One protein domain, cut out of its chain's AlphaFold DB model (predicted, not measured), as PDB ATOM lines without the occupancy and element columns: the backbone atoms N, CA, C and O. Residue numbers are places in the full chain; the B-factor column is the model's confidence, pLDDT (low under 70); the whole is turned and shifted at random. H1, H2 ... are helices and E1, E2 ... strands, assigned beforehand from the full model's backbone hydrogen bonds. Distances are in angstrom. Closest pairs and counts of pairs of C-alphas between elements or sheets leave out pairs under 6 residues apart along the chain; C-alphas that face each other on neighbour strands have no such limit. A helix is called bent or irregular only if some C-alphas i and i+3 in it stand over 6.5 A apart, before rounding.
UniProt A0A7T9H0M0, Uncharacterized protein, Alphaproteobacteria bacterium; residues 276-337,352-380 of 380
ATOM      1  N   VAL A 276     244.553 200.347 320.109       62.12
ATOM      2  CA  VAL A 276     243.806 199.528 319.139       62.12
ATOM      3  C   VAL A 276     242.309 199.539 319.462       62.12
ATOM      4  O   VAL A 276     241.481 199.618 318.567       62.12
ATOM      5  N   THR A 277     241.955 199.567 320.746       62.25
ATOM      6  CA  THR A 277     240.574 199.685 321.221       62.25
ATOM      7  C   THR A 277     239.892 200.995 320.807       62.25
ATOM      8  O   THR A 277     238.762 200.948 320.342       62.25
ATOM      9  N   ASN A 278     240.552 202.152 320.921       61.94
ATOM     10  CA  ASN A 278     239.959 203.441 320.532       61.94
ATOM     11  C   ASN A 278     239.832 203.581 319.014       61.94
ATOM     12  O   ASN A 278     238.851 204.151 318.546       61.94
ATOM     13  N   ASP A 279     240.785 203.048 318.250       61.59
ATOM     14  CA  ASP A 279     240.705 203.080 316.788       61.59
ATOM     15  C   ASP A 279     239.628 202.116 316.267       61.59
ATOM     16  O   ASP A 279     238.866 202.488 315.380       61.59
ATOM     17  N   ILE A 280     239.467 200.931 316.873       61.22
ATOM     18  CA  ILE A 280     238.352 200.021 316.558       61.22
ATOM     19  C   ILE A 280     237.002 200.659 316.912       61.22
ATOM     20  O   ILE A 280     236.075 200.570 316.115       61.22
ATOM     21  N   ILE A 281     236.891 201.347 318.055       63.78
ATOM     22  CA  ILE A 281     235.663 202.068 318.434       63.78
ATOM     23  C   ILE A 281     235.361 203.198 317.440       63.78
ATOM     24  O   ILE A 281     234.209 203.386 317.068       63.78
ATOM     25  N   ARG A 282     236.372 203.928 316.953       67.75
ATOM     26  CA  ARG A 282     236.175 204.969 315.929       67.75
ATOM     27  C   ARG A 282     235.732 204.400 314.583       67.75
ATOM     28  O   ARG A 282     234.907 205.027 313.924       67.75
ATOM     29  N   VAL A 283     236.245 203.232 314.193       65.56
ATOM     30  CA  VAL A 283     235.794 202.514 312.989       65.56
ATOM     31  C   VAL A 283     234.355 202.021 313.164       65.56
ATOM     32  O   VAL A 283     233.538 202.247 312.279       65.56
ATOM     33  N   ALA A 284     234.024 201.424 314.312       59.34
ATOM     34  CA  ALA A 284     232.674 200.940 314.615       59.34
ATOM     35  C   ALA A 284     231.638 202.077 314.677       59.34
ATOM     36  O   ALA A 284     230.540 201.934 314.155       59.34
ATOM     37  N   ASN A 285     232.015 203.230 315.235       61.91
ATOM     38  CA  ASN A 285     231.163 204.424 315.306       61.91
ATOM     39  C   ASN A 285     231.206 205.275 314.024       61.91
ATOM     40  O   ASN A 285     230.707 206.398 314.020       61.91
ATOM     41  N   ASN A 286     231.838 204.777 312.955       65.19
ATOM     42  CA  ASN A 286     231.938 205.437 311.651       65.19
ATOM     43  C   ASN A 286     232.465 206.888 311.714       65.19
ATOM     44  O   ASN A 286     232.120 207.749 310.904       65.19
ATOM     45  N   CYS A 287     233.328 207.167 312.691       69.50
ATOM     46  CA  CYS A 287     233.762 208.519 313.040       69.50
ATOM     47  C   CYS A 287     234.580 209.218 311.955       69.50
ATOM     48  O   CYS A 287     234.685 210.443 311.953       69.50
ATOM     49  N   ASP A 288     235.175 208.451 311.044       62.03
ATOM     50  CA  ASP A 288     236.065 208.995 310.026       62.03
ATOM     51  C   ASP A 288     235.346 209.302 308.707       62.03
ATOM     52  O   ASP A 288     235.987 209.873 307.825       62.03
ATOM     53  N   PHE A 289     234.058 208.941 308.547       55.53
ATOM     54  CA  PHE A 289     233.236 209.063 307.319       55.53
ATOM     55  C   PHE A 289     233.888 208.560 306.009       55.53
ATOM     56  O   PHE A 289     233.245 208.540 304.962       55.53
ATOM     57  N   LEU A 290     235.138 208.094 306.059       55.03
ATOM     58  CA  LEU A 290     235.920 207.597 304.935       55.03
ATOM     59  C   LEU A 290     235.327 206.304 304.370       55.03
ATOM     60  O   LEU A 290     235.544 205.998 303.202       55.03
ATOM     61  N   PHE A 291     234.576 205.573 305.197       51.31
ATOM     62  CA  PHE A 291     233.953 204.301 304.846       51.31
ATOM     63  C   PHE A 291     232.428 204.407 304.665       51.31
ATOM     64  O   PHE A 291     231.856 203.586 303.965       51.31
ATOM     65  N   ALA A 292     231.771 205.454 305.188       49.03
ATOM     66  CA  ALA A 292     230.315 205.633 305.097       49.03
ATOM     67  C   ALA A 292     229.813 206.000 303.691       49.03
ATOM     68  O   ALA A 292     228.736 205.587 303.282       49.03
ATOM     69  N   VAL A 293     230.580 206.805 302.948       47.06
ATOM     70  CA  VAL A 293     230.162 207.311 301.624       47.06
ATOM     71  C   VAL A 293     230.401 206.276 300.511       47.06
ATOM     72  O   VAL A 293     229.884 206.430 299.407       47.06
ATOM     73  N   TYR A 294     231.139 205.199 300.804       42.88
ATOM     74  CA  TYR A 294     231.410 204.105 299.866       42.88
ATOM     75  C   TYR A 294     230.895 202.739 300.307       42.88
ATOM     76  O   TYR A 294     231.038 201.795 299.534       42.88
ATOM     77  N   ASP A 295     230.204 202.636 301.445       41.12
ATOM     78  CA  ASP A 295     229.258 201.538 301.648       41.12
ATOM     79  C   ASP A 295     227.980 201.864 300.861       41.12
ATOM     80  O   ASP A 295     226.872 201.998 301.379       41.12
ATOM     81  N   GLY A 296     228.152 202.078 299.550       44.22
ATOM     82  CA  GLY A 296     227.037 201.910 298.648       44.22
ATOM     83  C   GLY A 296     226.544 200.506 298.923       44.22
ATOM     84  O   GLY A 296     227.334 199.567 298.821       44.22
ATOM     85  N   MET A 297     225.272 200.363 299.302       38.06
ATOM     86  CA  MET A 297     224.616 199.078 299.152       38.06
ATOM     87  C   MET A 297     224.875 198.686 297.705       38.06
ATOM     88  O   MET A 297     224.263 199.237 296.786       38.06
ATOM     89  N   ILE A 298     225.843 197.797 297.492       43.00
ATOM     90  CA  ILE A 298     225.959 197.075 296.247       43.00
ATOM     91  C   ILE A 298     224.704 196.230 296.288       43.00
ATOM     92  O   ILE A 298     224.663 195.149 296.873       43.00
ATOM     93  N   LEU A 299     223.626 196.799 295.756       42.03
ATOM     94  CA  LEU A 299     222.471 196.044 295.361       42.03
ATOM     95  C   LEU A 299     223.057 195.026 294.391       42.03
ATOM     96  O   LEU A 299     223.365 195.342 293.244       42.03
ATOM     97  N   TYR A 300     223.237 193.797 294.868       44.84
ATOM     98  CA  TYR A 300     223.659 192.652 294.063       44.84
ATOM     99  C   TYR A 300     222.683 192.366 292.903       44.84
ATOM    100  O   TYR A 300     222.856 191.395 292.178       44.84
ATOM    101  N   PHE A 301     221.694 193.232 292.675       45.12
ATOM    102  CA  PHE A 301     220.937 193.331 291.441       45.12
ATOM    103  C   PHE A 301     221.830 193.526 290.205       45.12
ATOM    104  O   PHE A 301     221.504 192.982 289.156       45.12
ATOM    105  N   GLU A 302     222.991 194.191 290.308       43.25
ATOM    106  CA  GLU A 302     223.965 194.229 289.194       43.25
ATOM    107  C   GLU A 302     224.733 192.906 289.003       43.25
ATOM    108  O   GLU A 302     225.397 192.715 287.984       43.25
ATOM    109  N   LEU A 303     224.593 191.949 289.928       46.09
ATOM    110  CA  LEU A 303     225.038 190.566 289.744       46.09
ATOM    111  C   LEU A 303     223.954 189.673 289.108       46.09
ATOM    112  O   LEU A 303     224.139 188.462 289.019       46.09
ATOM    113  N   LEU A 304     222.863 190.254 288.593       49.06
ATOM    114  CA  LEU A 304     222.032 189.646 287.544       49.06
ATOM    115  C   LEU A 304     222.699 189.856 286.176       49.06
ATOM    116  O   LEU A 304     222.085 190.311 285.212       49.06
ATOM    117  N   MET A 305     224.000 189.580 286.100       52.09
ATOM    118  CA  MET A 305     224.710 189.575 284.834       52.09
ATOM    119  C   MET A 305     224.063 188.523 283.939       52.09
ATOM    120  O   MET A 305     224.011 187.349 284.301       52.09
ATOM    121  N   ALA A 306     223.579 188.951 282.771       52.72
ATOM    122  CA  ALA A 306     223.076 188.043 281.754       52.72
ATOM    123  C   ALA A 306     224.099 186.908 281.543       52.72
ATOM    124  O   ALA A 306     225.304 187.194 281.420       52.72
ATOM    125  N   PRO A 307     223.665 185.638 281.519       51.16
ATOM    126  CA  PRO A 307     224.557 184.530 281.212       51.16
ATOM    127  C   PRO A 307     225.261 184.790 279.874       51.16
ATOM    128  O   PRO A 307     224.656 185.337 278.954       51.16
ATOM    129  N   ASN A 308     226.546 184.439 279.778       58.03
ATOM    130  CA  ASN A 308     227.470 184.796 278.684       58.03
ATOM    131  C   ASN A 308     227.950 186.256 278.602       58.03
ATOM    132  O   ASN A 308     228.695 186.579 277.673       58.03
ATOM    133  N   SER A 309     227.612 187.146 279.541       54.59
ATOM    134  CA  SER A 309     228.273 188.457 279.572       54.59
ATOM    135  C   SER A 309     229.722 188.316 280.057       54.59
ATOM    136  O   SER A 309     230.019 187.812 281.140       54.59
ATOM    137  N   THR A 310     230.660 188.732 279.211       56.62
ATOM    138  CA  THR A 310     232.082 188.790 279.543       56.62
ATOM    139  C   THR A 310     232.377 190.091 280.275       56.62
ATOM    140  O   THR A 310     232.576 191.141 279.665       56.62
ATOM    141  N   VAL A 311     232.455 190.032 281.603       54.16
ATOM    142  CA  VAL A 311     233.105 191.088 282.389       54.16
ATOM    143  C   VAL A 311     234.579 190.717 282.515       54.16
ATOM    144  O   VAL A 311     234.988 189.874 283.311       54.16
ATOM    145  N   GLY A 312     235.391 191.300 281.636       73.62
ATOM    146  CA  GLY A 312     236.802 190.947 281.499       73.62
ATOM    147  C   GLY A 312     237.007 189.617 280.765       73.62
ATOM    148  O   GLY A 312     236.484 189.423 279.673       73.62
ATOM    149  N   SER A 313     237.815 188.719 281.340       68.12
ATOM    150  CA  SER A 313     238.207 187.430 280.733       68.12
ATOM    151  C   SER A 313     237.497 186.213 281.350       68.12
ATOM    152  O   SER A 313     237.920 185.081 281.108       68.12
ATOM    153  N   VAL A 314     236.471 186.427 282.178       62.97
ATOM    154  CA  VAL A 314     235.728 185.354 282.851       62.97
ATOM    155  C   VAL A 314     234.429 185.099 282.092       62.97
ATOM    156  O   VAL A 314     233.602 185.995 281.951       62.97
ATOM    157  N   THR A 315     234.268 183.874 281.593       75.38
ATOM    158  CA  THR A 315     233.007 183.380 281.032       75.38
ATOM    159  C   THR A 315     232.201 182.748 282.158       75.38
ATOM    160  O   THR A 315     232.666 181.802 282.795       75.38
ATOM    161  N   TYR A 316     231.008 183.271 282.413       67.75
ATOM    162  CA  TYR A 316     230.092 182.710 283.399       67.75
ATOM    163  C   TYR A 316     229.260 181.602 282.746       67.75
ATOM    164  O   TYR A 316     228.404 181.886 281.912       67.75
ATOM    165  N   ASN A 317     229.529 180.349 283.122       84.94
ATOM    166  CA  ASN A 317     228.720 179.194 282.732       84.94
ATOM    167  C   ASN A 317     227.568 179.000 283.729       84.94
ATOM    168  O   ASN A 317     227.746 179.185 284.936       84.94
ATOM    169  N   CYS A 318     226.402 178.593 283.231       90.25
ATOM    170  CA  CYS A 318     225.292 178.164 284.074       90.25
ATOM    171  C   CYS A 318     225.679 176.907 284.875       90.25
ATOM    172  O   CYS A 318     226.401 176.041 284.379       90.25
ATOM    173  N   SER A 319     225.236 176.827 286.130       92.81
ATOM    174  CA  SER A 319     225.421 175.642 286.974       92.81
ATOM    175  C   SER A 319     224.539 174.481 286.508       92.81
ATOM    176  O   SER A 319     223.565 174.693 285.790       92.81
ATOM    177  N   GLU A 320     224.831 173.261 286.961       95.25
ATOM    178  CA  GLU A 320     223.955 172.110 286.710       95.25
ATOM    179  C   GLU A 320     222.537 172.342 287.284       95.25
ATOM    180  O   GLU A 320     222.402 172.978 288.339       95.25
ATOM    181  N   PRO A 321     221.482 171.860 286.599       96.50
ATOM    182  CA  PRO A 321     220.101 172.027 287.041       96.50
ATOM    183  C   PRO A 321     219.814 171.212 288.311       96.50
ATOM    184  O   PRO A 321     220.251 170.066 288.442       96.50
ATOM    185  N   ILE A 322     219.039 171.780 289.242       95.12
ATOM    186  CA  ILE A 322     218.627 171.100 290.481       95.12
ATOM    187  C   ILE A 322     217.229 170.492 290.289       95.12
ATOM    188  O   ILE A 322     216.299 171.228 289.951       95.12
ATOM    189  N   PRO A 323     217.045 169.177 290.525       95.75
ATOM    190  CA  PRO A 323     215.749 168.527 290.376       95.75
ATOM    191  C   PRO A 323     214.741 169.017 291.414       95.75
ATOM    192  O   PRO A 323     215.043 169.087 292.607       95.75
ATOM    193  N   THR A 324     213.525 169.320 290.959       93.38
ATOM    194  CA  THR A 324     212.403 169.686 291.842       93.38
ATOM    195  C   THR A 324     211.617 168.463 292.325       93.38
ATOM    196  O   THR A 324     210.866 168.553 293.295       93.38
ATOM    197  N   GLY A 325     211.767 167.317 291.649       92.12
ATOM    198  CA  GLY A 325     210.943 166.127 291.854       92.12
ATOM    199  C   GLY A 325     209.537 166.215 291.241       92.12
ATOM    200  O   GLY A 325     208.737 165.299 291.433       92.12
ATOM    201  N   LEU A 326     209.215 167.287 290.507       90.50
ATOM    202  CA  LEU A 326     207.959 167.429 289.771       90.50
ATOM    203  C   LEU A 326     208.121 166.901 288.342       90.50
ATOM    204  O   LEU A 326     209.137 167.124 287.695       90.50
ATOM    205  N   THR A 327     207.117 166.191 287.827       95.31
ATOM    206  CA  THR A 327     207.085 165.750 286.423       95.31
ATOM    207  C   THR A 327     206.114 166.625 285.642       95.31
ATOM    208  O   THR A 327     204.935 166.694 285.991       95.31
ATOM    209  N   VAL A 328     206.597 167.267 284.581       92.88
ATOM    210  CA  VAL A 328     205.814 168.156 283.716       92.88
ATOM    211  C   VAL A 328     205.607 167.489 282.360       92.88
ATOM    212  O   VAL A 328     206.539 166.955 281.757       92.88
ATOM    213  N   THR A 329     204.366 167.519 281.874       94.12
ATOM    214  CA  THR A 329     204.003 167.060 280.529       94.12
ATOM    215  C   THR A 329     203.793 168.278 279.641       94.12
ATOM    216  O   THR A 329     202.787 168.973 279.775       94.12
ATOM    217  N   MET A 330     204.726 168.538 278.727       89.94
ATOM    218  CA  MET A 330     204.570 169.562 277.695       89.94
ATOM    219  C   MET A 330     203.974 168.942 276.433       89.94
ATOM    220  O   MET A 330     204.457 167.922 275.948       89.94
ATOM    221  N   ARG A 331     202.927 169.571 275.899       89.69
ATOM    222  CA  ARG A 331     202.334 169.218 274.608       89.69
ATOM    223  C   ARG A 331     202.742 170.265 273.583       89.69
ATOM    224  O   ARG A 331     202.225 171.381 273.610       89.69
ATOM    225  N   THR A 332     203.648 169.907 272.683       86.94
ATOM    226  CA  THR A 332     204.067 170.792 271.592       86.94
ATOM    227  C   THR A 332     203.166 170.556 270.387       86.94
ATOM    228  O   THR A 332     202.976 169.418 269.947       86.94
ATOM    229  N   HIS A 333     202.581 171.633 269.869       82.25
ATOM    230  CA  HIS A 333     201.796 171.614 268.642       82.25
ATOM    231  C   HIS A 333     202.670 172.118 267.494       82.25
ATOM    232  O   HIS A 333     202.892 173.321 267.371       82.25
ATOM    233  N   ASP A 334     203.155 171.203 266.656       81.56
ATOM    234  CA  ASP A 334     203.900 171.582 265.458       81.56
ATOM    235  C   ASP A 334     202.915 172.082 264.397       81.56
ATOM    236  O   ASP A 334     202.043 171.346 263.917       81.56
ATOM    237  N   TYR A 335     203.040 173.360 264.045       77.06
ATOM    238  CA  TYR A 335     202.260 173.973 262.981       77.06
ATOM    239  C   TYR A 335     203.044 173.896 261.670       77.06
ATOM    240  O   TYR A 335     204.134 174.455 261.557       77.06
ATOM    241  N   TYR A 336     202.502 173.192 260.677       66.62
ATOM    242  CA  TYR A 336     203.047 173.197 259.323       66.62
ATOM    243  C   TYR A 336     202.164 174.094 258.458       66.62
ATOM    244  O   TYR A 336     201.094 173.676 258.024       66.62
ATOM    245  N   ASP A 337     202.611 175.326 258.221       58.59
ATOM    246  CA  ASP A 337     202.006 176.216 257.231       58.59
ATOM    247  C   ASP A 337     202.937 176.335 256.032       58.59
ATOM    248  O   ASP A 337     204.077 176.783 256.166       58.59
ATOM    249  N   THR A 352     202.862 166.412 269.942       89.44
ATOM    250  CA  THR A 352     203.862 165.565 270.596       89.44
ATOM    251  C   THR A 352     203.842 165.870 272.087       89.44
ATOM    252  O   THR A 352     204.076 167.006 272.490       89.44
ATOM    253  N   ASP A 353     203.546 164.854 272.898       92.44
ATOM    254  CA  ASP A 353     203.600 164.950 274.356       92.44
ATOM    255  C   ASP A 353     205.001 164.537 274.828       92.44
ATOM    256  O   ASP A 353     205.438 163.410 274.589       92.44
ATOM    257  N   ALA A 354     205.703 165.445 275.502       92.19
ATOM    258  CA  ALA A 354     206.995 165.205 276.129       92.19
ATOM    259  C   ALA A 354     206.860 165.342 277.650       92.19
ATOM    260  O   ALA A 354     206.520 166.404 278.169       92.19
ATOM    261  N   THR A 355     207.131 164.258 278.373       94.88
ATOM    262  CA  THR A 355     207.205 164.256 279.840       94.88
ATOM    263  C   THR A 355     208.654 164.391 280.281       94.88
ATOM    264  O   THR A 355     209.476 163.561 279.889       94.88
ATOM    265  N   HIS A 356     208.958 165.378 281.116       94.88
ATOM    266  CA  HIS A 356     210.283 165.556 281.709       94.88
ATOM    267  C   HIS A 356     210.179 165.895 283.198       94.88
ATOM    268  O   HIS A 356     209.125 166.301 283.690       94.88
ATOM    269  N   GLU A 357     211.268 165.674 283.930       96.12
ATOM    270  CA  GLU A 357     211.394 166.162 285.300       96.12
ATOM    271  C   GLU A 357     211.727 167.653 285.262       96.12
ATOM    272  O   GLU A 357     212.648 168.070 284.554       96.12
ATOM    273  N   ASP A 358     210.959 168.442 286.005       94.88
ATOM    274  CA  ASP A 358     211.176 169.870 286.148       94.88
ATOM    275  C   ASP A 358     212.400 170.127 287.028       94.88
ATOM    276  O   ASP A 358     212.579 169.519 288.095       94.88
ATOM    277  N   LYS A 359     213.259 171.030 286.574       97.38
ATOM    278  CA  LYS A 359     214.494 171.395 287.262       97.38
ATOM    279  C   LYS A 359     214.664 172.902 287.196       97.38
ATOM    280  O   LYS A 359     214.311 173.529 286.201       97.38
ATOM    281  N   PHE A 360     215.242 173.487 288.240       95.06
ATOM    282  CA  PHE A 360     215.528 174.919 288.260       95.06
ATOM    283  C   PHE A 360     217.029 175.181 288.154       95.06
ATOM    284  O   PHE A 360     217.854 174.388 288.614       95.06
ATOM    285  N   CYS A 361     217.374 176.320 287.559       95.12
ATOM    286  CA  CYS A 361     218.746 176.788 287.431       95.12
ATOM    287  C   CYS A 361     219.089 177.725 288.598       95.12
ATOM    288  O   CYS A 361     218.466 178.777 288.721       95.12
ATOM    289  N   PRO A 362     220.067 177.375 289.456       90.81
ATOM    290  CA  PRO A 362     220.487 178.217 290.580       90.81
ATOM    291  C   PRO A 362     221.022 179.582 290.156       90.81
ATOM    292  O   PRO A 362     220.880 180.564 290.882       90.81
ATOM    293  N   ASN A 363     221.675 179.632 288.995       87.06
ATOM    294  CA  ASN A 363     222.292 180.848 288.500       87.06
ATOM    295  C   ASN A 363     221.215 181.766 287.905       87.06
ATOM    296  O   ASN A 363     220.563 181.373 286.931       87.06
ATOM    297  N   PRO A 364     221.043 182.989 288.434       82.12
ATOM    298  CA  PRO A 364     220.069 183.922 287.896       82.12
ATOM    299  C   PRO A 364     220.364 184.249 286.428       82.12
ATOM    300  O   PRO A 364     221.516 184.402 286.023       82.12
ATOM    301  N   GLY A 365     219.299 184.336 285.630       80.31
ATOM    302  CA  GLY A 365     219.360 184.599 284.193       80.31
ATOM    303  C   GLY A 365     219.519 183.354 283.318       80.31
ATOM    304  O   GLY A 365     219.247 183.447 282.126       80.31
ATOM    305  N   CYS A 366     219.914 182.201 283.867       90.31
ATOM    306  CA  CYS A 366     219.912 180.930 283.139       90.31
ATOM    307  C   CYS A 366     218.499 180.335 283.101       90.31
ATOM    308  O   CYS A 366     217.751 180.447 284.074       90.31
ATOM    309  N   TRP A 367     218.146 179.666 282.009       92.88
ATOM    310  CA  TRP A 367     216.890 178.928 281.876       92.88
ATOM    311  C   TRP A 367     217.182 177.437 281.685       92.88
ATOM    312  O   TRP A 367     218.268 177.058 281.248       92.88
ATOM    313  N   TYR A 368     216.246 176.579 282.078       95.06
ATOM    314  CA  TYR A 368     216.409 175.131 281.971       95.06
ATOM    315  C   TYR A 368     215.921 174.643 280.604       95.06
ATOM    316  O   TYR A 368     214.732 174.751 280.298       95.06
ATOM    317  N   ASP A 369     216.832 174.094 279.796       94.81
ATOM    318  CA  ASP A 369     216.487 173.411 278.551       94.81
ATOM    319  C   ASP A 369     216.187 171.935 278.840       94.81
ATOM    320  O   ASP A 369     217.085 171.119 279.070       94.81
ATOM    321  N   TYR A 370     214.903 171.582 278.788       94.38
ATOM    322  CA  TYR A 370     214.429 170.217 279.020       94.38
ATOM    323  C   TYR A 370     214.858 169.221 277.930       94.38
ATOM    324  O   TYR A 370     214.780 168.010 278.148       94.38
ATOM    325  N   THR A 371     215.272 169.692 276.749       93.62
ATOM    326  CA  THR A 371     215.734 168.823 275.657       93.62
ATOM    327  C   THR A 371     217.194 168.416 275.832       93.62
ATOM    328  O   THR A 371     217.539 167.261 275.572       93.62
ATOM    329  N   ALA A 372     218.031 169.340 276.309       95.19
ATOM    330  CA  ALA A 372     219.446 169.111 276.591       95.19
ATOM    331  C   ALA A 372     219.709 168.608 278.023       95.19
ATOM    332  O   ALA A 372     220.785 168.078 278.296       95.19
ATOM    333  N   ASP A 373     218.724 168.739 278.917       95.38
ATOM    334  CA  ASP A 373     218.844 168.497 280.359       95.38
ATOM    335  C   ASP A 373     219.956 169.345 281.011       95.38
ATOM    336  O   ASP A 373     220.726 168.888 281.861       95.38
ATOM    337  N   THR A 374     220.068 170.605 280.583       96.31
ATOM    338  CA  THR A 374     221.098 171.544 281.044       96.31
ATOM    339  C   THR A 374     220.531 172.941 281.258       96.31
ATOM    340  O   THR A 374     219.571 173.350 280.610       96.31
ATOM    341  N   CYS A 375     221.146 173.699 282.165       96.06
ATOM    342  CA  CYS A 375     220.883 175.127 282.276       96.06
ATOM    343  C   CYS A 375     221.637 175.872 281.184       96.06
ATOM    344  O   CYS A 375     222.866 175.791 281.116       96.06
ATOM    345  N   GLU A 376     220.908 176.616 280.366       93.19
ATOM    346  CA  GLU A 376     221.463 177.388 279.271       93.19
ATOM    347  C   GLU A 376     221.326 178.898 279.511       93.19
ATOM    348  O   GLU A 376     220.415 179.368 280.204       93.19
ATOM    349  N   PRO A 377     222.253 179.692 278.956       88.44
ATOM    350  CA  PRO A 377     222.072 181.128 278.823       88.44
ATOM    351  C   PRO A 377     220.826 181.441 277.970       88.44
ATOM    352  O   PRO A 377     220.455 180.636 277.113       88.44
ATOM    353  N   PRO A 378     220.176 182.604 278.155       82.25
ATOM    354  CA  PRO A 378     219.057 182.999 277.314       82.25
ATOM    355  C   PRO A 378     219.527 183.098 275.853       82.25
ATOM    356  O   PRO A 378     220.662 183.529 275.609       82.25
ATOM    357  N   PRO A 379     218.693 182.685 274.881       78.75
ATOM    358  CA  PRO A 379     219.033 182.830 273.472       78.75
ATOM    359  C   PRO A 379     219.297 184.315 273.137       78.75
ATOM    360  O   PRO A 379     218.630 185.181 273.709       78.75
ATOM    361  N   PRO A 380     220.291 184.610 272.274       69.75
ATOM    362  CA  PRO A 380     220.714 185.974 271.947       69.75
ATOM    363  C   PRO A 380     219.669 186.800 271.192       69.75
ATOM    364  O   PRO A 380     218.820 186.203 270.486       69.75
TER     365      PRO A 380
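Overview. This is residues 276 to 337 and 352 to 380 of the 380 residues of an uncharacterized protein of Alphaproteobacteria bacterium (UniProt A0A7T9H0M0). A long tail from H1 leads to a bent ribbon, E1 and E2, beside a small hairpin, E3 and E4. Of 91 printed residues under half are in named elements, H1 H2 E1 E2 E3 E4, mixed helices and strands. It is extended, 75 by 30 by 22 A, radius of gyration of the C-alphas 22.9 A.

Along the chain. Find C-alpha 276 at (243.806, 199.528, 319.139); H1 runs from there to 284. H2 is 300 to 303, E1 322 to 334, E2 352 to 360, E3 367 to 369, and E4 374 to 376, ending at (221.463, 177.388, 279.271).

Arrangement. N 328 and O 356 of antiparallel E1 and E2 are 2.8 A apart, within hydrogen-bond range, as are N 376 and O 367 of the hairpin E3 and E4. The closest C-alphas of E2 and E3, Phe 360 and Tyr 368, are 6.4 A apart. In H1 every O i to N i+4 pair is within range.

Size, cuts and confidence. Both links of H2 are long, C-alphas 337 and 352 across the cut are 17.2 A apart, and pLDDT is under 70 at 276 to 311.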